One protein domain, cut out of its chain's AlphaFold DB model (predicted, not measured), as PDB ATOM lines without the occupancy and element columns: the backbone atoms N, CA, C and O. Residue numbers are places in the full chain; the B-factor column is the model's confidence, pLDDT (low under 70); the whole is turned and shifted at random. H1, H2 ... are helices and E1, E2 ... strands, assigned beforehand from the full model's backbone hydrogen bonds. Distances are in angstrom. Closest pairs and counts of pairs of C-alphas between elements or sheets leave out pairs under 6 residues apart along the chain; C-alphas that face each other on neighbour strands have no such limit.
ATOM      1  N   LEU A  83     133.938 138.555 141.282       82.62
ATOM      2  CA  LEU A  83     135.292 138.838 140.796       82.62
ATOM      3  C   LEU A  83     136.071 139.677 141.815       82.62
ATOM      4  O   LEU A  83     135.525 140.551 142.486       82.62
ATOM      5  N   LEU A  84     137.384 139.474 141.887       84.62
ATOM      6  CA  LEU A  84     138.268 140.273 142.725       84.62
ATOM      7  C   LEU A  84     138.528 141.631 142.075       84.62
ATOM      8  O   LEU A  84     139.146 141.725 141.013       84.62
ATOM      9  N   LEU A  85     138.098 142.698 142.750       84.75
ATOM     10  CA  LEU A  85     138.417 144.069 142.371       84.75
ATOM     11  C   LEU A  85     139.759 144.501 142.960       84.75
ATOM     12  O   LEU A  85     139.927 144.633 144.170       84.75
ATOM     13  N   SER A  86     140.704 144.809 142.079       83.69
ATOM     14  CA  SER A  86     141.966 145.453 142.412       83.69
ATOM     15  C   SER A  86     141.967 146.903 141.937       83.69
ATOM     16  O   SER A  86     141.484 147.239 140.853       83.69
ATOM     17  N   ARG A  87     142.551 147.777 142.756       82.38
ATOM     18  CA  ARG A  87     142.709 149.202 142.472       82.38
ATOM     19  C   ARG A  87     144.182 149.568 142.570       82.38
ATOM     20  O   ARG A  87     144.807 149.318 143.600       82.38
ATOM     21  N   LYS A  88     144.721 150.210 141.534       78.12
ATOM     22  CA  LYS A  88     146.082 150.761 141.535       78.12
ATOM     23  C   LYS A  88     146.037 152.268 141.327       78.12
ATOM     24  O   LYS A  88     145.193 152.775 140.595       78.12
ATOM     25  N   TYR A  89     146.925 152.981 142.008       68.62
ATOM     26  CA  TYR A  89     147.103 154.420 141.848       68.62
ATOM     27  C   TYR A  89     148.393 154.679 141.069       68.62
ATOM     28  O   TYR A  89     149.428 154.105 141.405       68.62
ATOM     29  N   GLY A  90     148.332 155.518 140.039       57.50
ATOM     30  CA  GLY A  90     149.486 155.891 139.221       57.50
ATOM     31  C   GLY A  90     149.252 157.225 138.516       57.50
ATOM     32  O   GLY A  90     148.129 157.510 138.121       57.50
ATOM     33  N   PHE A  91     150.297 158.055 138.411       56.12
ATOM     34  CA  PHE A  91     150.299 159.344 137.690       56.12
ATOM     35  C   PHE A  91     149.041 160.219 137.893       56.12
ATOM     36  O   PHE A  91     148.501 160.787 136.950       56.12
ATOM     37  N   GLY A  92     148.553 160.336 139.134       58.16
ATOM     38  CA  GLY A  92     147.413 161.204 139.461       58.16
ATOM     39  C   GLY A  92     146.026 160.607 139.190       58.16
ATOM     40  O   GLY A  92     145.024 161.292 139.389       58.16
ATOM     41  N   TYR A  93     145.930 159.338 138.782       61.69
ATOM     42  CA  TYR A  93     144.664 158.646 138.536       61.69
ATOM     43  C   TYR A  93     144.638 157.228 139.124       61.69
ATOM     44  O   TYR A  93     145.654 156.635 139.487       61.69
ATOM     45  N   PHE A  94     143.430 156.673 139.234       67.69
ATOM     46  CA  PHE A  94     143.215 155.283 139.631       67.69
ATOM     47  C   PHE A  94     142.899 154.422 138.410       67.69
ATOM     48  O   PHE A  94     142.018 154.763 137.616       67.69
ATOM     49  N   THR A  95     143.586 153.291 138.300       74.25
ATOM     50  CA  THR A  95     143.249 152.203 137.383       74.25
ATOM     51  C   THR A  95     142.583 151.072 138.154       74.25
ATOM     52  O   THR A  95     142.910 150.794 139.315       74.25
ATOM     53  N   TYR A  96     141.619 150.435 137.500       79.06
ATOM     54  CA  TYR A  96     140.850 149.333 138.055       79.06
ATOM     55  C   TYR A  96     141.143 148.060 137.272       79.06
ATOM     56  O   TYR A  96     141.382 148.092 136.063       79.06
ATOM     57  N   SER A  97     141.163 146.939 137.982       82.62
ATOM     58  CA  SER A  97     141.317 145.615 137.401       82.62
ATOM     59  C   SER A  97     140.354 144.669 138.102       82.62
ATOM     60  O   SER A  97     140.303 144.659 139.327       82.62
ATOM     61  N   LEU A  98     139.619 143.875 137.335       84.81
ATOM     62  CA  LEU A  98     138.840 142.741 137.820       84.81
ATOM     63  C   LEU A  98     139.550 141.466 137.407       84.81
ATOM     64  O   LEU A  98     140.035 141.376 136.277       84.81
ATOM     65  N   GLU A  99     139.606 140.499 138.307       86.81
ATOM     66  CA  GLU A  99     140.131 139.168 138.026       86.81
ATOM     67  C   GLU A  99     139.340 138.118 138.800       86.81
ATOM     68  O   GLU A  99     139.012 138.321 139.964       86.81
ATOM     69  N   GLY A 100     139.024 136.996 138.171       85.69
ATOM     70  CA  GLY A 100     138.348 135.889 138.840       85.69
ATOM     71  C   GLY A 100     137.821 134.864 137.853       85.69
ATOM     72  O   GLY A 100     138.249 134.839 136.698       85.69
ATOM     73  N   GLU A 101     136.900 134.027 138.310       84.94
ATOM     74  CA  GLU A 101     136.257 133.000 137.493       84.94
ATOM     75  C   GLU A 101     134.762 133.283 137.360       84.94
ATOM     76  O   GLU A 101     134.092 133.606 138.338       84.94
ATOM     77  N   TYR A 102     134.230 133.151 136.148       81.75
ATOM     78  CA  TYR A 102     132.806 133.296 135.865       81.75
ATOM     79  C   TYR A 102     132.382 132.285 134.799       81.75
ATOM     80  O   TYR A 102     133.038 132.157 133.768       81.75
ATOM     81  N   LYS A 103     131.300 131.539 135.068       81.00
ATOM     82  CA  LYS A 103     130.815 130.422 134.230       81.00
ATOM     83  C   LYS A 103     131.909 129.399 133.848       81.00
ATOM     84  O   LYS A 103     131.841 128.799 132.786       81.00
ATOM     85  N   GLY A 104     132.910 129.192 134.711       78.25
ATOM     86  CA  GLY A 104     134.027 128.266 134.461       78.25
ATOM     87  C   GLY A 104     135.184 128.847 133.638       78.25
ATOM     88  O   GLY A 104     136.161 128.148 133.391       78.25
ATOM     89  N   TYR A 105     135.112 130.124 133.257       81.62
ATOM     90  CA  TYR A 105     136.168 130.823 132.528       81.62
ATOM     91  C   TYR A 105     136.904 131.804 133.435       81.62
ATOM     92  O   TYR A 105     136.283 132.510 134.232       81.62
ATOM     93  N   SER A 106     138.226 131.906 133.285       85.31
ATOM     94  CA  SER A 106     139.006 132.919 134.005       85.31
ATOM     95  C   SER A 106     138.932 134.251 133.261       85.31
ATOM     96  O   SER A 106     139.321 134.360 132.097       85.31
ATOM     97  N   ILE A 107     138.422 135.275 133.939       86.06
ATOM     98  CA  ILE A 107     138.153 136.595 133.376       86.06
ATOM     99  C   ILE A 107     139.101 137.602 133.995       86.06
ATOM    100  O   ILE A 107     139.258 137.667 135.214       86.06
ATOM    101  N   ARG A 108     139.693 138.438 133.145       87.50
ATOM    102  CA  ARG A 108     140.463 139.601 133.560       87.50
ATOM    103  C   ARG A 108     140.020 140.826 132.773       87.50
ATOM    104  O   ARG A 108     140.209 140.885 131.565       87.50
ATOM    105  N   ALA A 109     139.496 141.832 133.462       83.56
ATOM    106  CA  ALA A 109     139.228 143.147 132.884       83.56
ATOM    107  C   ALA A 109     140.186 144.170 133.494       83.56
ATOM    108  O   ALA A 109     140.421 144.149 134.700       83.56
ATOM    109  N   ARG A 110     140.763 145.065 132.696       83.25
ATOM    110  CA  ARG A 110     141.698 146.082 133.184       83.25
ATOM    111  C   ARG A 110     141.551 147.383 132.419       83.25
ATOM    112  O   ARG A 110     141.563 147.398 131.193       83.25
ATOM    113  N   ASP A 111     141.557 148.476 133.167       76.31
ATOM    114  CA  ASP A 111     141.783 149.801 132.611       76.31
ATOM    115  C   ASP A 111     143.263 150.013 132.288       76.31
ATOM    116  O   ASP A 111     144.134 149.909 133.159       76.31
ATOM    117  N   VAL A 112     143.538 150.349 131.034       70.50
ATOM    118  CA  VAL A 112     144.860 150.711 130.537       70.50
ATOM    119  C   VAL A 112     144.822 152.172 130.126       70.50
ATOM    120  O   VAL A 112     143.940 152.632 129.398       70.50
ATOM    121  N   TRP A 113     145.785 152.928 130.635       64.31
ATOM    122  CA  TRP A 113     145.960 154.298 130.203       64.31
ATOM    123  C   TRP A 113     146.716 154.295 128.877       64.31
ATOM    124  O   TRP A 113     147.787 153.695 128.773       64.31
ATOM    125  N   GLY A 114     146.128 154.927 127.867       54.03
ATOM    126  CA  GLY A 114     146.869 155.318 126.685       54.03
ATOM    127  C   GLY A 114     147.776 156.484 127.073       54.03
ATOM    128  O   GLY A 114     147.331 157.350 127.818       54.03
ATOM    129  N   GLY A 115     149.035 156.482 126.624       51.91
ATOM    130  CA  GLY A 115     149.979 157.591 126.818       51.91
ATOM    131  C   GLY A 115     149.450 158.949 126.331       51.91
ATOM    132  O   GLY A 115     148.323 159.025 125.849       51.91
ATOM    133  N   ASP A 116     150.288 159.988 126.400       42.44
ATOM    134  CA  ASP A 116     149.928 161.418 126.278       42.44
ATOM    135  C   ASP A 116     148.936 161.808 125.154       42.44
ATOM    136  O   ASP A 116     148.158 162.736 125.352       42.44
ATOM    137  N   ASP A 117     148.861 161.060 124.045       46.53
ATOM    138  CA  ASP A 117     147.948 161.319 122.913       46.53
ATOM    139  C   ASP A 117     146.900 160.220 122.643       46.53
ATOM    140  O   ASP A 117     146.213 160.228 121.618       46.53
ATOM    141  N   SER A 118     146.750 159.235 123.531       52.69
ATOM    142  CA  SER A 118     145.847 158.100 123.310       52.69
ATOM    143  C   SER A 118     144.731 158.028 124.341       52.69
ATOM    144  O   SER A 118     144.943 158.026 125.551       52.69
ATOM    145  N   VAL A 119     143.498 157.937 123.835       56.34
ATOM    146  CA  VAL A 119     142.312 157.690 124.656       56.34
ATOM    147  C   VAL A 119     142.551 156.406 125.448       56.34
ATOM    148  O   VAL A 119     142.887 155.375 124.863       56.34
ATOM    149  N   GLY A 120     142.396 156.475 126.775       62.72
ATOM    150  CA  GLY A 120     142.462 155.290 127.630       62.72
ATOM    151  C   GLY A 120     141.550 154.183 127.100       62.72
ATOM    152  O   GLY A 120     140.506 154.462 126.515       62.72
ATOM    153  N   TRP A 121     141.949 152.930 127.280       70.94
ATOM    154  CA  TRP A 121     141.172 151.790 126.815       70.94
ATOM    155  C   TRP A 121     140.976 150.775 127.934       70.94
ATOM    156  O   TRP A 121     141.804 150.635 128.833       70.94
ATOM    157  N   THR A 122     139.868 150.048 127.882       75.62
ATOM    158  CA  THR A 122     139.614 148.931 128.795       75.62
ATOM    159  C   THR A 122     139.841 147.638 128.029       75.62
ATOM    160  O   THR A 122     139.268 147.435 126.961       75.62
ATOM    161  N   VAL A 123     140.702 146.774 128.556       80.69
ATOM    162  CA  VAL A 123     140.977 145.454 127.985       80.69
ATOM    163  C   VAL A 123     140.209 144.415 128.778       80.69
ATOM    164  O   VAL A 123     140.332 144.361 130.002       80.69
ATOM    165  N   PHE A 124     139.463 143.568 128.082       83.94
ATOM    166  CA  PHE A 124     138.854 142.367 128.635       83.94
ATOM    167  C   PHE A 124     139.556 141.151 128.040       83.94
ATOM    168  O   PHE A 124     139.754 141.077 126.830       83.94
ATOM    169  N   ILE A 125     139.945 140.220 128.900       86.88
ATOM    170  CA  ILE A 125     140.623 138.978 128.551       86.88
ATOM    171  C   ILE A 125     139.828 137.846 129.182       86.88
ATOM    172  O   ILE A 125     139.624 137.829 130.397       86.88
ATOM    173  N   LEU A 126     139.402 136.908 128.352       86.88
ATOM    174  CA  LEU A 126     138.698 135.707 128.752       86.88
ATOM    175  C   LEU A 126     139.572 134.504 128.398       86.88
ATOM    176  O   LEU A 126     139.795 134.195 127.225       86.88
ATOM    177  N   LYS A 127     140.106 133.851 129.430       85.00
ATOM    178  CA  LYS A 127     140.890 132.626 129.284       85.00
ATOM    179  C   LYS A 127     139.944 131.443 129.167       85.00
ATOM    180  O   LYS A 127     139.113 131.218 130.048       85.00
ATOM    181  N   CYS A 128     140.110 130.698 128.087       76.56
ATOM    182  CA  CYS A 128     139.257 129.568 127.746       76.56
ATOM    183  C   CYS A 128     139.920 128.228 128.074       76.56
ATOM    184  O   CYS A 128     141.108 128.169 128.411       76.56
ATOM    185  N   SER A 129     139.135 127.157 127.950       77.88
ATOM    186  CA  SER A 129     139.608 125.783 128.091       77.88
ATOM    187  C   SER A 129     140.741 125.458 127.107       77.88
ATOM    188  O   SER A 129     140.865 126.043 126.026       77.88
ATOM    189  N   GLU A 130     141.577 124.488 127.474       80.31
ATOM    190  CA  GLU A 130     142.691 124.036 126.635       80.31
ATOM    191  C   GLU A 130     142.203 123.446 125.300       80.31
ATOM    192  O   GLU A 130     142.831 123.660 124.265       80.31
ATOM    193  N   SER A 131     141.021 122.820 125.293       78.81
ATOM    194  CA  SER A 131     140.347 122.335 124.084       78.81
ATOM    195  C   SER A 131     139.990 123.454 123.109       78.81
ATOM    196  O   SER A 131     140.263 123.330 121.916       78.81
ATOM    197  N   LEU A 132     139.413 124.562 123.586       77.25
ATOM    198  CA  LEU A 132     139.061 125.683 122.712       77.25
ATOM    199  C   LEU A 132     140.324 126.384 122.188       77.25
ATOM    200  O   LEU A 132     140.403 126.728 121.012       77.25
ATOM    201  N   ARG A 133     141.348 126.523 123.040       77.06
ATOM    202  CA  ARG A 133     142.670 127.035 122.645       77.06
ATOM    203  C   ARG A 133     143.318 126.191 121.551       77.06
ATOM    204  O   ARG A 133     143.945 126.753 120.656       77.06
ATOM    205  N   GLN A 134     143.183 124.868 121.620       79.62
ATOM    206  CA  GLN A 134     143.726 123.980 120.599       79.62
ATOM    207  C   GLN A 134     142.985 124.143 119.266       79.62
ATOM    208  O   GLN A 134     143.641 124.320 118.252       79.62
ATOM    209  N   ARG A 135     141.648 124.242 119.273       78.75
ATOM    210  CA  ARG A 135     140.846 124.503 118.059       78.75
ATOM    211  C   ARG A 135     141.206 125.823 117.372       78.75
ATOM    212  O   ARG A 135     141.270 125.888 116.149       78.75
ATOM    213  N   VAL A 136     141.502 126.868 118.150       77.88
ATOM    214  CA  VAL A 136     142.048 128.132 117.616       77.88
ATOM    215  C   VAL A 136     143.411 127.894 116.954       77.88
ATOM    216  O   VAL A 136     143.636 128.356 115.840       77.88
ATOM    217  N   LYS A 137     144.331 127.176 117.617       77.00
ATOM    218  CA  LYS A 137     145.669 126.878 117.069       77.00
ATOM    219  C   LYS A 137     145.618 126.020 115.808       77.00
ATOM    220  O   LYS A 137     146.432 126.221 114.914       77.00
ATOM    221  N   ASP A 138     144.667 125.097 115.752       81.12
ATOM    222  CA  ASP A 138     144.415 124.228 114.606       81.12
ATOM    223  C   ASP A 138     143.747 124.994 113.443       81.12
ATOM    224  O   ASP A 138     143.573 124.443 112.358       81.12
ATOM    225  N   GLY A 139     143.407 126.276 113.644       74.19
ATOM    226  CA  GLY A 139     142.845 127.167 112.629       74.19
ATOM    227  C   GLY A 139     141.334 127.036 112.435       74.19
ATOM    228  O   GLY A 139     140.803 127.547 111.456       74.19
ATOM    229  N   GLU A 140     140.624 126.362 113.344       79.56
ATOM    230  CA  GLU A 140     139.168 126.173 113.260       79.56
ATOM    231  C   GLU A 140     138.390 127.447 113.639       79.56
ATOM    232  O   GLU A 140     137.269 127.666 113.182       79.56
ATOM    233  N   ILE A 141     138.987 128.300 114.476       71.88
ATOM    234  CA  ILE A 141     138.419 129.570 114.941       71.88
ATOM    235  C   ILE A 141     139.417 130.677 114.601       71.88
ATOM    236  O   ILE A 141     140.489 130.730 115.203       71.88
ATOM    237  N   ASP A 142     139.068 131.556 113.658       63.59
ATOM    238  CA  ASP A 142     139.992 132.558 113.120       63.59
ATOM    239  C   ASP A 142     139.568 134.009 113.422       63.59
ATOM    240  O   ASP A 142     138.387 134.364 113.392       63.59
ATOM    241  N   GLY A 143     140.558 134.864 113.693       66.25
ATOM    242  CA  GLY A 143     140.425 136.319 113.797       66.25
ATOM    243  C   GLY A 143     139.378 136.841 114.795       66.25
ATOM    244  O   GLY A 143     139.582 136.818 116.012       66.25
ATOM    245  N   VAL A 144     138.300 137.425 114.256       61.88
ATOM    246  CA  VAL A 144     137.181 138.022 115.008       61.88
ATOM    247  C   VAL A 144     136.117 136.962 115.227       61.88
ATOM    248  O   VAL A 144     135.444 136.553 114.285       61.88
ATOM    249  N   VAL A 145     135.901 136.581 116.478       67.31
ATOM    250  CA  VAL A 145     134.991 135.475 116.803       67.31
ATOM    251  C   VAL A 145     133.562 135.931 117.052       67.31
ATOM    252  O   VAL A 145     132.624 135.144 117.079       67.31
ATOM    253  N   GLY A 146     133.376 137.233 117.213       71.62
ATOM    254  CA  GLY A 146     132.064 137.820 117.345       71.62
ATOM    255  C   GLY A 146     132.151 139.280 117.721       71.62
ATOM    256  O   GLY A 146     133.228 139.876 117.814       71.62
ATOM    257  N   THR A 147     130.986 139.860 117.953       70.81
ATOM    258  CA  THR A 147     130.874 141.237 118.407       70.81
ATOM    259  C   THR A 147     130.062 141.282 119.678       70.81
ATOM    260  O   THR A 147     128.955 140.748 119.705       70.81
ATOM    261  N   VAL A 148     130.570 141.977 120.688       71.38
ATOM    262  CA  VAL A 148     129.753 142.360 121.837       71.38
ATOM    263  C   VAL A 148     129.062 143.686 121.556       71.38
ATOM    264  O   VAL A 148     129.641 144.606 120.965       71.38
ATOM    265  N   GLN A 149     127.807 143.775 121.974       68.62
ATOM    266  CA  GLN A 149     126.985 144.962 121.845       68.62
ATOM    267  C   GLN A 149     127.088 145.794 123.126       68.62
ATOM    268  O   GLN A 149     126.885 145.304 124.238       68.62
ATOM    269  N   GLY A 150     127.400 147.081 122.985       60.91
ATOM    270  CA  GLY A 150     127.276 148.009 124.109       60.91
ATOM    271  C   GLY A 150     125.805 148.186 124.487       60.91
ATOM    272  O   GLY A 150     124.941 148.220 123.611       60.91
ATOM    273  N   LYS A 151     125.486 148.327 125.780       57.25
ATOM    274  CA  LYS A 151     124.131 148.749 126.167       57.25
ATOM    275  C   LYS A 151     123.854 150.156 125.615       57.25
ATOM    276  O   LYS A 151     124.728 151.018 125.742       57.25
ATOM    277  N   PRO A 152     122.654 150.417 125.060       49.41
ATOM    278  CA  PRO A 152     122.277 151.757 124.639       49.41
ATOM    279  C   PRO A 152     122.307 152.678 125.856       49.41
ATOM    280  O   PRO A 152     121.647 152.436 126.870       49.41
ATOM    281  N   MET A 153     123.127 153.717 125.773       51.03
ATOM    282  CA  MET A 153     123.239 154.707 126.829       51.03
ATOM    283  C   MET A 153     122.157 155.781 126.695       51.03
ATOM    284  O   MET A 153     121.656 156.022 125.596       51.03
ATOM    285  N   PRO A 154     121.788 156.458 127.796       47.94
ATOM    286  CA  PRO A 154     120.959 157.653 127.708       47.94
ATOM    287  C   PRO A 154     121.608 158.708 126.796       47.94
ATOM    288  O   PRO A 154     122.831 158.820 126.732       47.94
ATOM    289  N   TRP A 155     120.758 159.496 126.131       40.69
ATOM    290  CA  TRP A 155     121.002 160.463 125.041       40.69
ATOM    291  C   TRP A 155     122.159 161.476 125.195       40.69
ATOM    292  O   TRP A 155     122.438 162.221 124.261       40.69
ATOM    293  N   TYR A 156     122.826 161.535 126.348       42.19
ATOM    294  CA  TYR A 156     123.971 162.411 126.628       42.19
ATOM    295  C   TYR A 156     125.326 161.680 126.633       42.19
ATOM    296  O   TYR A 156     126.361 162.301 126.879       42.19
ATOM    297  N   ALA A 157     125.350 160.366 126.406       41.81
ATOM    298  CA  ALA A 157     126.583 159.642 126.130       41.81
ATOM    299  C   ALA A 157     126.887 159.719 124.628       41.81
ATOM    300  O   ALA A 157     125.993 159.551 123.802       41.81
ATOM    301  N   TYR A 158     128.145 160.002 124.282       37.91
ATOM    302  CA  TYR A 158     128.617 160.010 122.897       37.91
ATOM    303  C   TYR A 158     128.207 158.721 122.172       37.91
ATOM    304  O   TYR A 158     128.233 157.648 122.774       37.91
ATOM    305  N   TYR A 159     127.844 158.848 120.889       38.56
ATOM    306  CA  TYR A 159     127.507 157.731 120.003       38.56
ATOM    307  C   TYR A 159     128.602 156.660 120.092       38.56
ATOM    308  O   TYR A 159     129.740 156.880 119.674       38.56
ATOM    309  N   LEU A 160     128.267 155.524 120.697       47.66
ATOM    310  CA  LEU A 160     129.137 154.359 120.746       47.66
ATOM    311  C   LEU A 160     128.978 153.600 119.425       47.66
ATOM    312  O   LEU A 160     127.846 153.457 118.963       47.66
ATOM    313  N   PRO A 161     130.058 153.092 118.807       50.75
ATOM    314  CA  PRO A 161     129.903 152.132 117.726       50.75
ATOM    315  C   PRO A 161     129.159 150.901 118.262       50.75
ATOM    316  O   PRO A 161     129.507 150.361 119.315       50.75
ATOM    317  N   ASP A 162     128.125 150.472 117.533       52.53
ATOM    318  CA  ASP A 162     127.136 149.478 117.977       52.53
ATOM    319  C   ASP A 162     127.734 148.110 118.342       52.53
ATOM    320  O   ASP A 162     127.083 147.296 119.000       52.53
ATOM    321  N   ARG A 163     128.962 147.821 117.902       58.81
ATOM    322  CA  ARG A 163     129.588 146.500 117.987       58.81
ATOM    323  C   ARG A 163     131.096 146.622 118.156       58.81
ATOM    324  O   ARG A 163     131.747 147.321 117.386       58.81
ATOM    325  N   HIS A 164     131.646 145.915 119.142       70.00
ATOM    326  CA  HIS A 164     133.091 145.809 119.343       70.00
ATOM    327  C   HIS A 164     133.537 144.362 119.139       70.00
ATOM    328  O   HIS A 164     132.926 143.443 119.686       70.00
ATOM    329  N   GLY A 165     134.578 144.169 118.328       68.94
ATOM    330  CA  GLY A 165     135.089 142.845 117.981       68.94
ATOM    331  C   GLY A 165     135.755 142.154 119.167       68.94
ATOM    332  O   GLY A 165     136.560 142.764 119.873       68.94
ATOM    333  N   VAL A 166     135.424 140.882 119.367       75.88
ATOM    334  CA  VAL A 166     136.182 139.963 120.218       75.88
ATOM    335  C   VAL A 166     137.135 139.197 119.312       75.88
ATOM    336  O   VAL A 166     136.703 138.578 118.341       75.88
ATOM    337  N   PHE A 167     138.423 139.257 119.618       80.81
ATOM    338  CA  PHE A 167     139.494 138.654 118.830       80.81
ATOM    339  C   PHE A 167     140.136 137.520 119.616       80.81
ATOM    340  O   PHE A 167     140.139 137.571 120.846       80.81
ATOM    341  N   VAL A 168     140.727 136.540 118.935       79.94
ATOM    342  CA  VAL A 168     141.604 135.573 119.607       79.94
ATOM    343  C   VAL A 168     143.058 135.983 119.459       79.94
ATOM    344  O   VAL A 168     143.528 136.265 118.362       79.94
ATOM    345  N   GLU A 169     143.782 135.994 120.570       77.31
ATOM    346  CA  GLU A 169     145.214 136.266 120.612       77.31
ATOM    347  C   GLU A 169     145.864 135.278 121.584       77.31
ATOM    348  O   GLU A 169     145.481 135.204 122.755       77.31
ATOM    349  N   ASP A 170     146.813 134.478 121.091       74.69
ATOM    350  CA  ASP A 170     147.466 133.386 121.835       74.69
ATOM    351  C   ASP A 170     146.493 132.331 122.407       74.69
ATOM    352  O   ASP A 170     146.781 131.663 123.403       74.69
ATOM    353  N   GLY A 171     145.319 132.175 121.785       71.56
ATOM    354  CA  GLY A 171     144.245 131.298 122.265       71.56
ATOM    355  C   GLY A 171     143.355 131.914 123.355       71.56
ATOM    356  O   GLY A 171     142.423 131.256 123.815       71.56
ATOM    357  N   ASP A 172     143.602 133.162 123.758       81.25
ATOM    358  CA  ASP A 172     142.733 133.909 124.669       81.25
ATOM    359  C   ASP A 172     141.832 134.874 123.908       81.25
ATOM    360  O   ASP A 172     142.253 135.540 122.962       81.25
ATOM    361  N   PHE A 173     140.590 134.996 124.368       82.06
ATOM    362  CA  PHE A 173     139.613 135.891 123.767       82.06
ATOM    363  C   PHE A 173     139.781 137.276 124.372       82.06
ATOM    364  O   PHE A 173     139.683 137.462 125.588       82.06
ATOM    365  N   ARG A 174     140.054 138.260 123.521       85.12
ATOM    366  CA  ARG A 174     140.371 139.625 123.917       85.12
ATOM    367  C   ARG A 174     139.421 140.617 123.277       85.12
ATOM    368  O   ARG A 174     139.083 140.530 122.099       85.12
ATOM    369  N   LEU A 175     139.035 141.606 124.065       83.12
ATOM    370  CA  LEU A 175     138.254 142.749 123.626       83.12
ATOM    371  C   LEU A 175     138.947 144.018 124.110       83.12
ATOM    372  O   LEU A 175     139.080 144.254 125.311       83.12
ATOM    373  N   ASN A 176     139.360 144.844 123.155       76.69
ATOM    374  CA  ASN A 176     139.957 146.145 123.419       76.69
ATOM    375  C   ASN A 176     138.901 147.227 123.212       76.69
ATOM    376  O   ASN A 176     138.558 147.569 122.079       76.69
ATOM    377  N   TRP A 177     138.399 147.786 124.307       72.25
ATOM    378  CA  TRP A 177     137.451 148.884 124.250       72.25
ATOM    379  C   TRP A 177     138.180 150.224 124.216       72.25
ATOM    380  O   TRP A 177     138.664 150.703 125.244       72.25
ATOM    381  N   LYS A 178     138.239 150.852 123.037       63.50
ATOM    382  CA  LYS A 178     138.762 152.215 122.868       63.50
ATOM    383  C   LYS A 178     137.631 153.226 123.044       63.50
ATOM    384  O   LYS A 178     136.717 153.289 122.231       63.50
ATOM    385  N   GLY A 179     137.701 154.037 124.093       55.03
ATOM    386  CA  GLY A 179     136.715 155.078 124.374       55.03
ATOM    387  C   GLY A 179     137.000 155.755 125.708       55.03
ATOM    388  O   GLY A 179     137.769 155.234 126.507       55.03
ATOM    389  N   LEU A 180     136.399 156.922 125.962       52.03
ATOM    390  CA  LEU A 180     136.596 157.644 127.225       52.03
ATOM    391  C   LEU A 180     136.432 156.688 128.432       52.03
ATOM    392  O   LEU A 180     135.391 156.027 128.548       52.03
ATOM    393  N   PRO A 181     137.438 156.609 129.328       42.94
ATOM    394  CA  PRO A 181     137.537 155.577 130.355       42.94
ATOM    395  C   PRO A 181     136.304 155.590 131.261       42.94
ATOM    396  O   PRO A 181     135.748 156.654 131.549       42.94
ATOM    397  N   PRO A 182     135.910 154.418 131.772       49.22
ATOM    398  CA  PRO A 182     134.567 153.867 131.674       49.22
ATOM    399  C   PRO A 182     133.533 154.820 132.274       49.22
ATOM    400  O   PRO A 182     133.137 154.731 133.436       49.22
ATOM    401  N   ARG A 183     133.084 155.755 131.443       46.53
ATOM    402  CA  ARG A 183     131.775 156.386 131.597       46.53
ATOM    403  C   ARG A 183     130.721 155.633 130.782       46.53
ATOM    404  O   ARG A 183     129.553 155.990 130.875       46.53
ATOM    405  N   MET A 184     131.138 154.639 129.979       47.16
ATOM    406  CA  MET A 184     130.384 154.198 128.804       47.16
ATOM    407  C   MET A 184     130.277 152.679 128.561       47.16
ATOM    408  O   MET A 184     129.547 152.274 127.664       47.16
ATOM    409  N   CYS A 185     130.918 151.826 129.369       54.66
ATOM    410  CA  CYS A 185     130.807 150.366 129.242       54.66
ATOM    411  C   CYS A 185     130.211 149.787 130.509       54.66
ATOM    412  O   CYS A 185     130.757 149.976 131.599       54.66
ATOM    413  N   ASP A 186     129.116 149.053 130.367       68.38
ATOM    414  CA  ASP A 186     128.660 148.166 131.422       68.38
ATOM    415  C   ASP A 186     129.600 146.954 131.454       68.38
ATOM    416  O   ASP A 186     129.385 145.977 130.739       68.38
ATOM    417  N   VAL A 187     130.670 147.064 132.253       71.69
ATOM    418  CA  VAL A 187     131.691 146.022 132.469       71.69
ATOM    419  C   VAL A 187     131.030 144.668 132.708       71.69
ATOM    420  O   VAL A 187     131.510 143.657 132.205       71.69
ATOM    421  N   ALA A 188     129.900 144.662 133.418       74.44
ATOM    422  CA  ALA A 188     129.165 143.454 133.713       74.44
ATOM    423  C   ALA A 188     128.530 142.823 132.481       74.44
ATOM    424  O   ALA A 188     128.763 141.654 132.184       74.44
ATOM    425  N   SER A 189     127.790 143.621 131.717       77.19
ATOM    426  CA  SER A 189     127.179 143.150 130.477       77.19
ATOM    427  C   SER A 189     128.221 142.715 129.447       77.19
ATOM    428  O   SER A 189     127.998 141.745 128.732       77.19
ATOM    429  N   THR A 190     129.363 143.401 129.368       78.19
ATOM    430  CA  THR A 190     130.447 143.015 128.459       78.19
ATOM    431  C   THR A 190     131.042 141.662 128.842       78.19
ATOM    432  O   THR A 190     131.216 140.813 127.972       78.19
ATOM    433  N   VAL A 191     131.313 141.441 130.131       79.56
ATOM    434  CA  VAL A 191     131.803 140.153 130.644       79.56
ATOM    435  C   VAL A 191     130.814 139.026 130.349       79.56
ATOM    436  O   VAL A 191     131.218 137.974 129.863       79.56
ATOM    437  N   GLU A 192     129.526 139.262 130.583       83.94
ATOM    438  CA  GLU A 192     128.468 138.289 130.313       83.94
ATOM    439  C   GLU A 192     128.384 137.926 128.826       83.94
ATOM    440  O   GLU A 192     128.444 136.749 128.483       83.94
ATOM    441  N   GLN A 193     128.359 138.923 127.937       82.50
ATOM    442  CA  GLN A 193     128.307 138.688 126.492       82.50
ATOM    443  C   GLN A 193     129.558 137.979 125.960       82.50
ATOM    444  O   GLN A 193     129.448 137.149 125.061       82.50
ATOM    445  N   MET A 194     130.746 138.283 126.495       83.56
ATOM    446  CA  MET A 194     131.967 137.564 126.121       83.56
ATOM    447  C   MET A 194     131.918 136.102 126.571       83.56
ATOM    448  O   MET A 194     132.294 135.223 125.801       83.56
ATOM    449  N   ALA A 195     131.443 135.839 127.791       83.94
ATOM    450  CA  ALA A 195     131.301 134.478 128.302       83.94
ATOM    451  C   ALA A 195     130.275 133.674 127.489       83.94
ATOM    452  O   ALA A 195     130.543 132.530 127.136       83.94
ATOM    453  N   ASP A 196     129.141 134.280 127.135       85.38
ATOM    454  CA  ASP A 196     128.104 133.632 126.328       85.38
ATOM    455  C   ASP A 196     128.575 133.366 124.892       85.38
ATOM    456  O   ASP A 196     128.310 132.297 124.339       85.38
ATOM    457  N   LEU A 197     129.337 134.298 124.306       83.56
ATOM    458  CA  LEU A 197     129.973 134.100 123.005       83.56
ATOM    459  C   LEU A 197     130.921 132.894 123.043       83.56
ATOM    460  O   LEU A 197     130.830 132.022 122.185       83.56
ATOM    461  N   VAL A 198     131.794 132.809 124.049       80.62
ATOM    462  CA  VAL A 198     132.734 131.686 124.190       80.62
ATOM    463  C   VAL A 198     132.010 130.364 124.425       80.62
ATOM    464  O   VAL A 198     132.328 129.374 123.765       80.62
ATOM    465  N   ALA A 199     130.993 130.349 125.284       83.06
ATOM    466  CA  ALA A 199     130.189 129.157 125.530       83.06
ATOM    467  C   ALA A 199     129.526 128.634 124.243       83.06
ATOM    468  O   ALA A 199     129.491 127.425 124.014       83.06
ATOM    469  N   SER A 200     129.065 129.532 123.361       81.56
ATOM    470  CA  SER A 200     128.487 129.149 122.065       81.56
ATOM    471  C   SER A 200     129.492 128.510 121.098       81.56
ATOM    472  O   SER A 200     129.097 127.768 120.203       81.56
ATOM    473  N   LEU A 201     130.792 128.762 121.281       78.88
ATOM    474  CA  LEU A 201     131.858 128.173 120.468       78.88
ATOM    475  C   LEU A 201     132.324 126.827 121.019       78.88
ATOM    476  O   LEU A 201     132.695 125.947 120.242       78.88
ATOM    477  N   GLU A 202     132.328 126.659 122.344       76.12
ATOM    478  CA  GLU A 202     132.624 125.376 122.998       76.12
ATOM    479  C   GLU A 202     131.517 124.352 122.756       76.12
ATOM    480  O   GLU A 202     131.792 123.175 122.514       76.12
ATOM    481  N   HIS A 203     130.269 124.812 122.765       74.25
ATOM    482  CA  HIS A 203     129.094 124.005 122.485       74.25
ATOM    483  C   HIS A 203     128.361 124.594 121.280       74.25
ATOM    484  O   HIS A 203     127.320 125.234 121.463       74.25
TER     485      HIS A 203
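This is residues 83 to 203 of the 218 residues of an uncharacterized protein of Planctomycetes bacterium (UniProt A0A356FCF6). A twisted sheet of seven strands curls round one long helix, H2, and the short helix H1 sits at one end of the sheet by E6 and E7. A long loop, residues 149 to 163, joins E5 to E6. The printed part has 121 residues, with E1 E2 E3 E4 H1 E5 E6 E7 H2 along the chain; the antiparallel sheet runs E1 E2 E3 E4 E7 E6 E5. The class is mixed, helices and strands; the whole is compact, radius of gyration of the C-alphas 15.0 A, spanning 43 by 31 by 27 A.

The strands are E1, residues 84 to 90, from C-alpha 84 at (138.268, 140.273, 142.725); E2, 93 to 102, 28.1 A long; E3, 105 to 112, 21.8 A; E4, 121 to 127; E5, 144 to 148; E6, 164 to 169; and E7, 172 to 178. H1 is residues 130 to 137. H2, residues 187 to 202, measures 22.7 A and ends at C-alpha 202 (132.624, 125.376, 122.998).

E1 E2 E3 E4 and E5 E6 E7 are meanders, each strand the antiparallel neighbour of the one before. E4 and E7 are antiparallel neighbours, with N 124 and O 175 at 2.9 A. E6 pairs staggered: residues 164 to 167 with E5, N 145 and O 166 at 2.8 A, and 167 to 169 with E7, N 169 and O 172 at 2.9 A. H2 is on the sheet; its closest C-alphas to E5 are Gln 193 and Val 148, 6.1 A. H1 and H2 are close but not clearly touching, Leu 132 and Glu 202 C-alphas 6.5 A apart, about perpendicular at 81 degrees. In both helices every O i to N i+4 pair is within hydrogen-bond range. E1 and E5 are apart.

The C-alphas farthest apart, Asp 138 and Tyr 156, are 44.9 A apart. The printed part has no cut. The E5 to E6 link is long. Mean pLDDT of the printed part is 70.8, with residues 149 to 163 among those under 70.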